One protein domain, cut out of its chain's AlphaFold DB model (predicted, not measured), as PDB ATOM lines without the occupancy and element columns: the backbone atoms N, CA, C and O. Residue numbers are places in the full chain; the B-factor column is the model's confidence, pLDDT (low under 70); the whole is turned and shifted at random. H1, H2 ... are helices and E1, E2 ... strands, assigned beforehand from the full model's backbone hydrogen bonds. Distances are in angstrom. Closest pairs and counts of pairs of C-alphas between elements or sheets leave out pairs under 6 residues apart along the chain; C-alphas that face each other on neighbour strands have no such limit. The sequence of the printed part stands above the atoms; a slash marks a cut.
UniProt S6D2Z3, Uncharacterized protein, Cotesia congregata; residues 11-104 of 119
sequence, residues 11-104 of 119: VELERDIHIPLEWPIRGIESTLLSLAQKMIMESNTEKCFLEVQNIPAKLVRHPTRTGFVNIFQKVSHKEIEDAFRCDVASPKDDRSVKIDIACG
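AT A GLANCE: This is residues 11 to 104 of the 119 residues of an uncharacterized protein of Cotesia congregata (UniProt S6D2Z3). A strongly twisted sheet of six strands curls round one long helix, H1, which lies in its hollow, while the short helix H2 is on the opposite face, near E3 and E4. The hairpin E4 and E5 reaches toward one end of the longest axis, and the long link of residues 82 to 98 loops out toward the other. The printed part has 94 residues, with two named helices and six named strands in the order E1 E2 H1 E3 E4 E5 H2 E6; the class is mixed, helices and strands. Across the mixed sheet the order is E1 E2 E5 E4 E3 E6, with E2 and E5 parallel and the other neighbours antiparallel. The whole is compact, with a radius of gyration of the C-alphas of 13.0 A, and only just elongated, spanning 45 by 30 by 21 A.

IN THESE COORDINATES: Find C-alpha 11 at (106.008, 113.112, 248.499), where E1 begins and runs to residue 14; E2 follows at residues 17 to 20. Look next at Glu 29, C-alpha at (95.282, 108.595, 245.525): from there H1 runs 18.3 A to Met 41. E3 is residues 49 to 52, E4 residues 55 to 64, 26.2 A long, and E5 residues 67 to 74, 22.4 A long. H2 is residues 77 to 81, and E6, residues 99 to 102, ends at C-alpha 102, (103.780, 102.162, 229.175).

HOW THE PARTS SIT: Start with the hairpin E1 and E2, where N 11 and O 19 are 2.8 A apart. E2 is parallel to E5, with N 18 and O 70 at 2.8 A. E3, E4 and E5 form a meander, each strand the antiparallel neighbour of the one before: N 50 and O 57 are 2.8 A apart, and so are N 60 and O 71. At the other edge, E6 is antiparallel to E3, with N 51 and O 100 at 3.2 A. E2, H1 and E3 make a split strand-helix-strand unit, two strands running the same way with a helix between them in the chain and E5 and E4 between them in the sheet; its crossover is left-handed. H1 is on the sheet; its closest C-alphas to E1 are Leu 33 and Leu 13, 7.1 A apart. H2 is on the opposite face at a height of 9.0 A over the sheet, only just over E4, on which 3 of its 5 C-alphas fall. In H1 and H2 every O i to N i+4 pair is within hydrogen-bond range.

THE WHOLE: The two C-alphas farthest apart, Arg 65 and Lys 92, are 45.6 A from each other. The printed part has no cut, and the link from H2 to E6 is long, 17 residues. Mean pLDDT of the printed part is 72.5; look for values under 70 at residues 43 to 47 and 79 to 104.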
ATOM      1  N   VAL A  11     106.879 113.315 247.338       89.31
ATOM      2  CA  VAL A  11     106.008 113.112 248.499       89.31
ATOM      3  C   VAL A  11     105.701 111.632 248.675       89.31
ATOM      4  O   VAL A  11     105.649 110.880 247.701       89.31
ATOM      5  N   GLU A  12     105.522 111.210 249.922       91.06
ATOM      6  CA  GLU A  12     105.122 109.844 250.248       91.06
ATOM      7  C   GLU A  12     103.639 109.652 249.912       91.06
ATOM      8  O   GLU A  12     102.783 110.378 250.418       91.06
ATOM      9  N   LEU A  13     103.352 108.707 249.013       89.69
ATOM     10  CA  LEU A  13     101.985 108.286 248.697       89.69
ATOM     11  C   LEU A  13     101.529 107.186 249.661       89.69
ATOM     12  O   LEU A  13     100.395 107.195 250.124       89.69
ATOM     13  N   GLU A  14     102.427 106.242 249.929       91.25
ATOM     14  CA  GLU A  14     102.277 105.107 250.837       91.25
ATOM     15  C   GLU A  14     103.682 104.717 251.310       91.25
ATOM     16  O   GLU A  14     104.676 105.119 250.694       91.25
ATOM     17  N   ARG A  15     103.775 103.903 252.364       89.94
ATOM     18  CA  ARG A  15     105.060 103.431 252.883       89.94
ATOM     19  C   ARG A  15     105.956 102.885 251.767       89.94
ATOM     20  O   ARG A  15     105.556 101.993 251.019       89.94
ATOM     21  N   ASP A  16     107.176 103.413 251.682       89.12
ATOM     22  CA  ASP A  16     108.193 103.047 250.685       89.12
ATOM     23  C   ASP A  16     107.787 103.324 249.215       89.12
ATOM     24  O   ASP A  16     108.418 102.796 248.292       89.12
ATOM     25  N   ILE A  17     106.763 104.158 248.973       90.75
ATOM     26  CA  ILE A  17     106.307 104.599 247.644       90.75
ATOM     27  C   ILE A  17     106.262 106.130 247.595       90.75
ATOM     28  O   ILE A  17     105.391 106.775 248.180       90.75
ATOM     29  N   HIS A  18     107.187 106.721 246.841       92.00
ATOM     30  CA  HIS A  18     107.302 108.167 246.677       92.00
ATOM     31  C   HIS A  18     106.958 108.599 245.253       92.00
ATOM     32  O   HIS A  18     107.386 107.973 244.282       92.00
ATOM     33  N   ILE A  19     106.236 109.707 245.132       89.56
ATOM     34  CA  ILE A  19     105.770 110.271 243.861       89.56
ATOM     35  C   ILE A  19     106.223 111.725 243.694       89.56
ATOM     36  O   ILE A  19     106.532 112.370 244.696       89.56
ATOM     37  N   PRO A  20     106.267 112.275 242.467       89.81
ATOM     38  CA  PRO A  20     106.560 113.688 242.256       89.81
ATOM     39  C   PRO A  20     105.589 114.583 243.030       89.81
ATOM     40  O   PRO A  20     104.379 114.369 242.990       89.81
ATOM     41  N   LEU A  21     106.111 115.612 243.703       89.25
ATOM     42  CA  LEU A  21     105.290 116.604 244.408       89.25
ATOM     43  C   LEU A  21     104.301 117.300 243.460       89.25
ATOM     44  O   LEU A  21     103.215 117.690 243.880       89.25
ATOM     45  N   GLU A  22     104.668 117.462 242.188       86.50
ATOM     46  CA  GLU A  22     103.823 118.128 241.199       86.50
ATOM     47  C   GLU A  22     102.645 117.268 240.727       86.50
ATOM     48  O   GLU A  22     101.777 117.773 240.014       86.50
ATOM     49  N   TRP A  23     102.590 115.984 241.100       84.38
ATOM     50  CA  TRP A  23     101.466 115.143 240.727       84.38
ATOM     51  C   TRP A  23     100.180 115.573 241.447       84.38
ATOM     52  O   TRP A  23     100.124 115.634 242.679       84.38
ATOM     53  N   PRO A  24      99.100 115.823 240.695       78.69
ATOM     54  CA  PRO A  24      97.812 116.211 241.245       78.69
ATOM     55  C   PRO A  24      97.088 114.974 241.775       78.69
ATOM     56  O   PRO A  24      96.225 114.401 241.116       78.69
ATOM     57  N   ILE A  25      97.465 114.553 242.981       79.50
ATOM     58  CA  ILE A  25      96.976 113.304 243.577       79.50
ATOM     59  C   ILE A  25      95.599 113.395 244.223       79.50
ATOM     60  O   ILE A  25      94.977 112.362 244.442       79.50
ATOM     61  N   ARG A  26      95.112 114.607 244.514       80.00
ATOM     62  CA  ARG A  26      93.844 114.800 245.230       80.00
ATOM     63  C   ARG A  26      92.676 114.193 244.456       80.00
ATOM     64  O   ARG A  26      92.324 114.686 243.388       80.00
ATOM     65  N   GLY A  27      92.045 113.171 245.030       78.75
ATOM     66  CA  GLY A  27      90.908 112.460 244.444       78.75
ATOM     67  C   GLY A  27      91.285 111.285 243.535       78.75
ATOM     68  O   GLY A  27      90.385 110.644 242.993       78.75
ATOM     69  N   ILE A  28      92.577 110.987 243.372       78.88
ATOM     70  CA  ILE A  28      93.077 109.837 242.602       78.88
ATOM     71  C   ILE A  28      94.065 108.975 243.396       78.88
ATOM     72  O   ILE A  28      94.658 108.066 242.820       78.88
ATOM     73  N   GLU A  29      94.257 109.234 244.691       85.00
ATOM     74  CA  GLU A  29      95.282 108.595 245.525       85.00
ATOM     75  C   GLU A  29      95.164 107.065 245.499       85.00
ATOM     76  O   GLU A  29      96.152 106.368 245.285       85.00
ATOM     77  N   SER A  30      93.946 106.535 245.643       81.06
ATOM     78  CA  SER A  30      93.679 105.090 245.644       81.06
ATOM     79  C   SER A  30      93.946 104.434 244.288       81.06
ATOM     80  O   SER A  30      94.509 103.337 244.221       81.06
ATOM     81  N   THR A  31      93.582 105.112 243.197       81.12
ATOM     82  CA  THR A  31      93.872 104.673 241.829       81.12
ATOM     83  C   THR A  31      95.377 104.667 241.590       81.12
ATOM     84  O   THR A  31      95.924 103.674 241.116       81.12
ATOM     85  N   LEU A  32      96.053 105.751 241.968       83.56
ATOM     86  CA  LEU A  32      97.488 105.910 241.799       83.56
ATOM     87  C   LEU A  32      98.269 104.870 242.606       83.56
ATOM     88  O   LEU A  32      99.202 104.267 242.083       83.56
ATOM     89  N   LEU A  33      97.845 104.602 243.843       87.00
ATOM     90  CA  LEU A  33      98.438 103.575 244.693       87.00
ATOM     91  C   LEU A  33      98.265 102.178 244.090       87.00
ATOM     92  O   LEU A  33      99.231 101.422 244.009       87.00
ATOM     93  N   SER A  34      97.061 101.853 243.610       83.31
ATOM     94  CA  SER A  34      96.781 100.558 242.973       83.31
ATOM     95  C   SER A  34      97.654 100.340 241.732       83.31
ATOM     96  O   SER A  34      98.174  99.247 241.506       83.31
ATOM     97  N   LEU A  35      97.850 101.395 240.935       82.06
ATOM     98  CA  LEU A  35      98.734 101.369 239.773       82.06
ATOM     99  C   LEU A  35     100.201 101.224 240.179       82.06
ATOM    100  O   LEU A  35     100.893 100.367 239.634       82.06
ATOM    101  N   ALA A  36     100.659 101.998 241.161       84.94
ATOM    102  CA  ALA A  36     102.022 101.919 241.667       84.94
ATOM    103  C   ALA A  36     102.352 100.520 242.197       84.94
ATOM    104  O   ALA A  36     103.363  99.943 241.808       84.94
ATOM    105  N   GLN A  37     101.475  99.936 243.015       87.25
ATOM    106  CA  GLN A  37     101.634  98.573 243.521       87.25
ATOM    107  C   GLN A  37     101.712  97.555 242.385       87.25
ATOM    108  O   GLN A  37     102.598  96.701 242.391       87.25
ATOM    109  N   LYS A  38     100.846  97.683 241.371       84.25
ATOM    110  CA  LYS A  38     100.894  96.818 240.191       84.25
ATOM    111  C   LYS A  38     102.238  96.932 239.471       84.25
ATOM    112  O   LYS A  38     102.867  95.912 239.228       84.25
ATOM    113  N   MET A  39     102.718  98.147 239.206       82.56
ATOM    114  CA  MET A  39     104.017  98.378 238.556       82.56
ATOM    115  C   MET A  39     105.201  97.864 239.389       82.56
ATOM    116  O   MET A  39     106.180  97.389 238.829       82.56
ATOM    117  N   ILE A  40     105.122  97.928 240.720       84.19
ATOM    118  CA  ILE A  40     106.152  97.394 241.626       84.19
ATOM    119  C   ILE A  40     106.213  95.859 241.568       84.19
ATOM    120  O   ILE A  40     107.298  95.289 241.727       84.19
ATOM    121  N   MET A  41     105.067  95.200 241.362       83.50
ATOM    122  CA  MET A  41     104.971  93.745 241.200       83.50
ATOM    123  C   MET A  41     105.429  93.260 239.819       83.50
ATOM    124  O   MET A  41     105.780  92.088 239.686       83.50
ATOM    125  N   GLU A  42     105.440  94.128 238.805       77.12
ATOM    126  CA  GLU A  42     105.952  93.782 237.479       77.12
ATOM    127  C   GLU A  42     107.459  93.485 237.535       77.12
ATOM    128  O   GLU A  42     108.247  94.168 238.193       77.12
ATOM    129  N   SER A  43     107.882  92.449 236.810       60.00
ATOM    130  CA  SER A  43     109.273  91.974 236.813       60.00
ATOM    131  C   SER A  43     110.239  92.902 236.071       60.00
ATOM    132  O   SER A  43     111.452  92.773 236.228       60.00
ATOM    133  N   ASN A  44     109.722  93.848 235.280       66.31
ATOM    134  CA  ASN A  44     110.513  94.726 234.423       66.31
ATOM    135  C   ASN A  44     110.369  96.205 234.811       66.31
ATOM    136  O   ASN A  44     109.854  97.027 234.050       66.31
ATOM    137  N   THR A  45     110.864  96.552 236.002       62.91
ATOM    138  CA  THR A  45     110.829  97.924 236.537       62.91
ATOM    139  C   THR A  45     111.546  98.946 235.649       62.91
ATOM    140  O   THR A  45     111.232 100.131 235.702       62.91
ATOM    141  N   GLU A  46     112.480  98.519 234.790       64.06
ATOM    142  CA  GLU A  46     113.202  99.414 233.872       64.06
ATOM    143  C   GLU A  46     112.298 100.068 232.821       64.06
ATOM    144  O   GLU A  46     112.667 101.109 232.270       64.06
ATOM    145  N   LYS A  47     111.117  99.485 232.578       68.75
ATOM    146  CA  LYS A  47     110.130  99.943 231.594       68.75
ATOM    147  C   LYS A  47     108.831 100.433 232.228       68.75
ATOM    148  O   LYS A  47     107.829 100.531 231.534       68.75
ATOM    149  N   CYS A  48     108.832 100.713 233.528       78.31
ATOM    150  CA  CYS A  48     107.651 101.162 234.250       78.31
ATOM    151  C   CYS A  48     107.565 102.693 234.235       78.31
ATOM    152  O   CYS A  48     108.177 103.360 235.071       78.31
ATOM    153  N   PHE A  49     106.782 103.239 233.303       83.25
ATOM    154  CA  PHE A  49     106.508 104.674 233.212       83.25
ATOM    155  C   PHE A  49     105.047 104.976 233.526       83.25
ATOM    156  O   PHE A  49     104.150 104.231 233.129       83.25
ATOM    157  N   LEU A  50     104.827 106.083 234.228       81.81
ATOM    158  CA  LEU A  50     103.513 106.597 234.567       81.81
ATOM    159  C   LEU A  50     103.469 108.091 234.269       81.81
ATOM    160  O   LEU A  50     104.325 108.843 234.731       81.81
ATOM    161  N   GLU A  51     102.471 108.523 233.510       83.19
ATOM    162  CA  GLU A  51     102.230 109.938 233.245       83.19
ATOM    163  C   GLU A  51     100.945 110.376 233.941       83.19
ATOM    164  O   GLU A  51      99.899 109.763 233.748       83.19
ATOM    165  N   VAL A  52     101.018 111.430 234.756       79.62
ATOM    166  CA  VAL A  52      99.854 112.008 235.441       79.62
ATOM    167  C   VAL A  52      99.789 113.491 235.096       79.62
ATOM    168  O   VAL A  52     100.704 114.241 235.427       79.62
ATOM    169  N   GLN A  53      98.725 113.917 234.408       77.81
ATOM    170  CA  GLN A  53      98.535 115.301 233.933       77.81
ATOM    171  C   GLN A  53      99.764 115.896 233.205       77.81
ATOM    172  O   GLN A  53     100.228 116.983 233.545       77.81
ATOM    173  N   ASN A  54     100.289 115.201 232.188       76.19
ATOM    174  CA  ASN A  54     101.477 115.604 231.412       76.19
ATOM    175  C   ASN A  54     102.779 115.686 232.229       76.19
ATOM    176  O   ASN A  54     103.731 116.365 231.836       76.19
ATOM    177  N   ILE A  55     102.828 115.028 233.391       80.75
ATOM    178  CA  ILE A  55     104.042 114.905 234.198       80.75
ATOM    179  C   ILE A  55     104.491 113.445 234.160       80.75
ATOM    180  O   ILE A  55     103.991 112.626 234.939       80.75
ATOM    181  N   PRO A  56     105.419 113.110 233.253       84.94
ATOM    182  CA  PRO A  56     105.934 111.761 233.115       84.94
ATOM    183  C   PRO A  56     106.918 111.416 234.233       84.94
ATOM    184  O   PRO A  56     107.821 112.195 234.551       84.94
ATOM    185  N   ALA A  57     106.773 110.224 234.806       86.00
ATOM    186  CA  ALA A  57     107.701 109.684 235.786       86.00
ATOM    187  C   ALA A  57     108.006 108.205 235.537       86.00
ATOM    188  O   ALA A  57     107.152 107.425 235.120       86.00
ATOM    189  N   LYS A  58     109.240 107.812 235.834       87.19
ATOM    190  CA  LYS A  58     109.722 106.437 235.792       87.19
ATOM    191  C   LYS A  58     109.796 105.870 237.200       87.19
ATOM    192  O   LYS A  58     110.323 106.517 238.104       87.19
ATOM    193  N   LEU A  59     109.326 104.643 237.379       86.12
ATOM    194  CA  LEU A  59     109.507 103.910 238.623       86.12
ATOM    195  C   LEU A  59     110.969 103.473 238.766       86.12
ATOM    196  O   LEU A  59     111.491 102.710 237.954       86.12
ATOM    197  N   VAL A  60     111.625 103.930 239.829       86.44
ATOM    198  CA  VAL A  60     112.997 103.561 240.173       86.44
ATOM    199  C   VAL A  60     113.018 102.970 241.572       86.44
ATOM    200  O   VAL A  60     112.574 103.593 242.536       86.44
ATOM    201  N   ARG A  61     113.555 101.756 241.691       88.38
ATOM    202  CA  ARG A  61     113.746 101.089 242.978       88.38
ATOM    203  C   ARG A  61     115.126 101.433 243.529       88.38
ATOM    204  O   ARG A  61     116.135 101.090 242.921       88.38
ATOM    205  N   HIS A  62     115.164 102.080 244.688       86.44
ATOM    206  CA  HIS A  62     116.400 102.433 245.382       86.44
ATOM    207  C   HIS A  62     116.631 101.492 246.565       86.44
ATOM    208  O   HIS A  62     115.760 101.395 247.435       86.44
ATOM    209  N   PRO A  63     117.778 100.794 246.634       85.56
ATOM    210  CA  PRO A  63     118.119  99.988 247.796       85.56
ATOM    211  C   PRO A  63     118.377 100.882 249.011       85.56
ATOM    212  O   PRO A  63     119.048 101.910 248.926       85.56
ATOM    213  N   THR A  64     117.864 100.464 250.161       86.06
ATOM    214  CA  THR A  64     118.126 101.084 251.462       86.06
ATOM    215  C   THR A  64     118.796 100.074 252.390       86.06
ATOM    216  O   THR A  64     118.932  98.896 252.068       86.06
ATOM    217  N   ARG A  65     119.227 100.518 253.577       85.25
ATOM    218  CA  ARG A  65     119.867  99.630 254.566       85.25
ATOM    219  C   ARG A  65     118.960  98.487 255.036       85.25
ATOM    220  O   ARG A  65     119.472  97.483 255.514       85.25
ATOM    221  N   THR A  66     117.644  98.654 254.939       85.31
ATOM    222  CA  THR A  66     116.642  97.728 255.489       85.31
ATOM    223  C   THR A  66     115.723  97.130 254.425       85.31
ATOM    224  O   THR A  66     114.820  96.375 254.772       85.31
ATOM    225  N   GLY A  67     115.914  97.460 253.145       86.75
ATOM    226  CA  GLY A  67     115.032  97.016 252.072       86.75
ATOM    227  C   GLY A  67     115.170  97.879 250.827       86.75
ATOM    228  O   GLY A  67     116.275  98.127 250.351       86.75
ATOM    229  N   PHE A  68     114.039  98.330 250.295       87.25
ATOM    230  CA  PHE A  68     113.985  99.134 249.080       87.25
ATOM    231  C   PHE A  68     112.883 100.176 249.198       87.25
ATOM    232  O   PHE A  68     111.841  99.898 249.781       87.25
ATOM    233  N   VAL A  69     113.099 101.337 248.588       90.44
ATOM    234  CA  VAL A  69     112.055 102.341 248.363       90.44
ATOM    235  C   VAL A  69     111.799 102.474 246.869       90.44
ATOM    236  O   VAL A  69     112.717 102.369 246.054       90.44
ATOM    237  N   ASN A  70     110.545 102.684 246.497       89.94
ATOM    238  CA  ASN A  70     110.112 102.851 245.120       89.94
ATOM    239  C   ASN A  70     109.818 104.332 244.892       89.94
ATOM    240  O   ASN A  70     108.983 104.920 245.572       89.94
ATOM    241  N   ILE A  71     110.529 104.946 243.953       89.69
ATOM    242  CA  ILE A  71     110.457 106.379 243.691       89.69
ATOM    243  C   ILE A  71     110.052 106.586 242.238       89.69
ATOM    244  O   ILE A  71     110.747 106.132 241.331       89.69
ATOM    245  N   PHE A  72     108.955 107.299 242.012       88.12
ATOM    246  CA  PHE A  72     108.596 107.801 240.692       88.12
ATOM    247  C   PHE A  72     109.416 109.054 240.399       88.12
ATOM    248  O   PHE A  72     109.094 110.153 240.848       88.12
ATOM    249  N   GLN A  73     110.503 108.874 239.656       88.19
ATOM    250  CA  GLN A  73     111.381 109.957 239.242       88.19
ATOM    251  C   GLN A  73     110.831 110.610 237.987       88.19
ATOM    252  O   GLN A  73     110.603 109.939 236.984       88.19
ATOM    253  N   LYS A  74     110.645 111.926 238.031       87.12
ATOM    254  CA  LYS A  74     110.258 112.711 236.861       87.12
ATOM    255  C   LYS A  74     111.279 112.515 235.737       87.12
ATOM    256  O   LYS A  74     112.478 112.668 235.964       87.12
ATOM    257  N   VAL A  75     110.794 112.203 234.543       83.00
ATOM    258  CA  VAL A  75     111.614 112.017 233.336       83.00
ATOM    259  C   VAL A  75     111.206 113.019 232.264       83.00
ATOM    260  O   VAL A  75     110.212 113.729 232.407       83.00
ATOM    261  N   SER A  76     111.979 113.137 231.190       82.00
ATOM    262  CA  SER A  76     111.541 113.911 230.029       82.00
ATOM    263  C   SER A  76     110.558 113.104 229.169       82.00
ATOM    264  O   SER A  76     110.644 111.882 229.090       82.00
ATOM    265  N   HIS A  77     109.648 113.774 228.456       77.31
ATOM    266  CA  HIS A  77     108.741 113.091 227.517       77.31
ATOM    267  C   HIS A  77     109.490 112.329 226.407       77.31
ATOM    268  O   HIS A  77     108.987 111.324 225.916       77.31
ATOM    269  N   LYS A  78     110.712 112.757 226.058       72.00
ATOM    270  CA  LYS A  78     111.573 112.064 225.087       72.00
ATOM    271  C   LYS A  78     111.987 110.669 225.563       72.00
ATOM    272  O   LYS A  78     112.094 109.763 224.753       72.00
ATOM    273  N   GLU A  79     112.179 110.482 226.870       64.94
ATOM    274  CA  GLU A  79     112.492 109.166 227.449       64.94
ATOM    275  C   GLU A  79     111.290 108.213 227.428       64.94
ATOM    276  O   GLU A  79     111.474 106.999 227.455       64.94
ATOM    277  N   ILE A  80     110.067 108.752 227.360       64.56
ATOM    278  CA  ILE A  80     108.843 107.958 227.208       64.56
ATOM    279  C   ILE A  80     108.585 107.584 225.745       64.56
ATOM    280  O   ILE A  80     108.036 106.517 225.500       64.56
ATOM    281  N   GLU A  81     108.970 108.406 224.764       58.16
ATOM    282  CA  GLU A  81     108.750 108.095 223.337       58.16
ATOM    283  C   GLU A  81     109.455 106.807 222.880       58.16
ATOM    284  O   GLU A  81     108.909 106.080 222.049       58.16
ATOM    285  N   ASP A  82     110.596 106.466 223.485       49.47
ATOM    286  CA  ASP A  82     111.299 105.195 223.254       49.47
ATOM    287  C   ASP A  82     110.696 104.003 224.034       49.47
ATOM    288  O   ASP A  82     111.048 102.842 223.796       49.47
ATOM    289  N   ALA A  83     109.759 104.251 224.955       50.75
ATOM    290  CA  ALA A  83     109.076 103.234 225.746       50.75
ATOM    291  C   ALA A  83     107.640 103.031 225.230       50.75
ATOM    292  O   ALA A  83     106.751 103.830 225.499       50.75
ATOM    293  N   PHE A  84     107.412 101.940 224.486       41.09
ATOM    294  CA  PHE A  84     106.114 101.512 223.926       41.09
ATOM    295  C   PHE A  84     104.885 101.973 224.745       41.09
ATOM    296  O   PHE A  84     104.580 101.407 225.797       41.09
ATOM    297  N   ARG A  85     104.160 102.981 224.237       40.41
ATOM    298  CA  ARG A  85     102.918 103.500 224.833       40.41
ATOM    299  C   ARG A  85     101.818 102.434 224.810       40.41
ATOM    300  O   ARG A  85     101.500 101.895 223.750       40.41
ATOM    301  N   CYS A  86     101.188 102.172 225.954       33.16
ATOM    302  CA  CYS A  86      99.839 101.610 225.986       33.16
ATOM    303  C   CYS A  86      98.875 102.729 226.394       33.16
ATOM    304  O   CYS A  86      98.817 103.111 227.560       33.16
ATOM    305  N   ASP A  87      98.132 103.261 225.423       33.53
ATOM    306  CA  ASP A  87      97.030 104.185 225.692       33.53
ATOM    307  C   ASP A  87      95.913 103.428 226.426       33.53
ATOM    308  O   ASP A  87      95.284 102.517 225.875       33.53
ATOM    309  N   VAL A  88      95.630 103.821 227.668       35.59
ATOM    310  CA  VAL A  88      94.391 103.433 228.348       35.59
ATOM    311  C   VAL A  88      93.375 104.537 228.081       35.59
ATOM    312  O   VAL A  88      93.284 105.526 228.803       35.59
ATOM    313  N   ALA A  89      92.597 104.388 227.009       31.16
ATOM    314  CA  ALA A  89      91.497 105.302 226.722       31.16
ATOM    315  C   ALA A  89      90.418 105.215 227.823       31.16
ATOM    316  O   ALA A  89      89.789 104.167 228.004       31.16
ATOM    317  N   SER A  90      90.184 106.323 228.534       36.19
ATOM    318  CA  SER A  90      89.075 106.488 229.486       36.19
ATOM    319  C   SER A  90      87.851 107.131 228.807       36.19
ATOM    320  O   SER A  90      88.017 108.030 227.976       36.19
ATOM    321  N   PRO A  91      86.612 106.700 229.118       38.97
ATOM    322  CA  PRO A  91      85.403 107.293 228.565       38.97
ATOM    323  C   PRO A  91      85.068 108.634 229.242       38.97
ATOM    324  O   PRO A  91      84.950 108.709 230.459       38.97
ATOM    325  N   LYS A  92      84.884 109.666 228.405       38.09
ATOM    326  CA  LYS A  92      84.100 110.905 228.592       38.09
ATOM    327  C   LYS A  92      83.606 111.194 230.024       38.09
ATOM    328  O   LYS A  92      82.477 110.839 230.350       38.09
ATOM    329  N   ASP A  93      84.393 111.932 230.806       34.25
ATOM    330  CA  ASP A  93      83.855 112.879 231.792       34.25
ATOM    331  C   ASP A  93      84.913 113.943 232.154       34.25
ATOM    332  O   ASP A  93      86.102 113.628 232.290       34.25
ATOM    333  N   ASP A  94      84.487 115.200 232.300       39.69
ATOM    334  CA  ASP A  94      85.307 116.437 232.327       39.69
ATOM    335  C   ASP A  94      86.168 116.636 233.600       39.69
ATOM    336  O   ASP A  94      86.605 117.739 233.930       39.69
ATOM    337  N   ARG A  95      86.447 115.559 234.344       34.47
ATOM    338  CA  ARG A  95      87.391 115.538 235.484       34.47
ATOM    339  C   ARG A  95      88.323 114.329 235.453       34.47
ATOM    340  O   ARG A  95      88.802 113.873 236.489       34.47
ATOM    341  N   SER A  96      88.539 113.766 234.272       41.06
ATOM    342  CA  SER A  96      89.358 112.574 234.099       41.06
ATOM    343  C   SER A  96      90.844 112.934 234.130       41.06
ATOM    344  O   SER A  96      91.364 113.633 233.262       41.06
ATOM    345  N   VAL A  97      91.553 112.443 235.146       42.25
ATOM    346  CA  VAL A  97      93.014 112.430 235.122       42.25
ATOM    347  C   VAL A  97      93.439 111.386 234.096       42.25
ATOM    348  O   VAL A  97      93.154 110.200 234.261       42.25
ATOM    349  N   LYS A  98      94.088 111.834 233.017       50.72
ATOM    350  CA  LYS A  98      94.704 110.938 232.039       50.72
ATOM    351  C   LYS A  98      95.918 110.286 232.701       50.72
ATOM    352  O   LYS A  98      96.808 111.001 233.162       50.72
ATOM    353  N   ILE A  99      95.893 108.958 232.797       51.34
ATOM    354  CA  ILE A  99      96.993 108.151 233.321       51.34
ATOM    355  C   ILE A  99      97.395 107.160 232.233       51.34
ATOM    356  O   ILE A  99      96.679 106.189 231.993       51.34
ATOM    357  N   ASP A 100      98.522 107.422 231.575       53.97
ATOM    358  CA  ASP A 100      99.076 106.534 230.552       53.97
ATOM    359  C   ASP A 100     100.157 105.645 231.176       53.97
ATOM    360  O   ASP A 100     101.031 106.117 231.910       53.97
ATOM    361  N   ILE A 101     100.076 104.338 230.906       52.81
ATOM    362  CA  ILE A 101     100.978 103.322 231.459       52.81
ATOM    363  C   ILE A 101     101.671 102.644 230.287       52.81
ATOM    364  O   ILE A 101     101.080 101.811 229.607       52.81
ATOM    365  N   ALA A 102     102.939 102.960 230.055       52.31
ATOM    366  CA  ALA A 102     103.780 102.162 229.175       52.31
ATOM    367  C   ALA A 102     104.397 101.044 230.025       52.31
ATOM    368  O   ALA A 102     105.192 101.324 230.919       52.31
ATOM    369  N   CYS A 103     104.001  99.787 229.801       44.53
ATOM    370  CA  CYS A 103     104.645  98.627 230.419       44.53
ATOM    371  C   CYS A 103     104.807  97.525 229.372       44.53
ATOM    372  O   CYS A 103     103.837  96.982 228.841       44.53
ATOM    373  N   GLY A 104     106.056  97.202 229.045       47.69
ATOM    374  CA  GLY A 104     106.368  96.159 228.081       47.69
ATOM    375  C   GLY A 104     106.242  94.770 228.699       47.69
ATOM    376  O   GLY A 104     107.244  94.273 229.205       47.69
TER     377      GLY A 104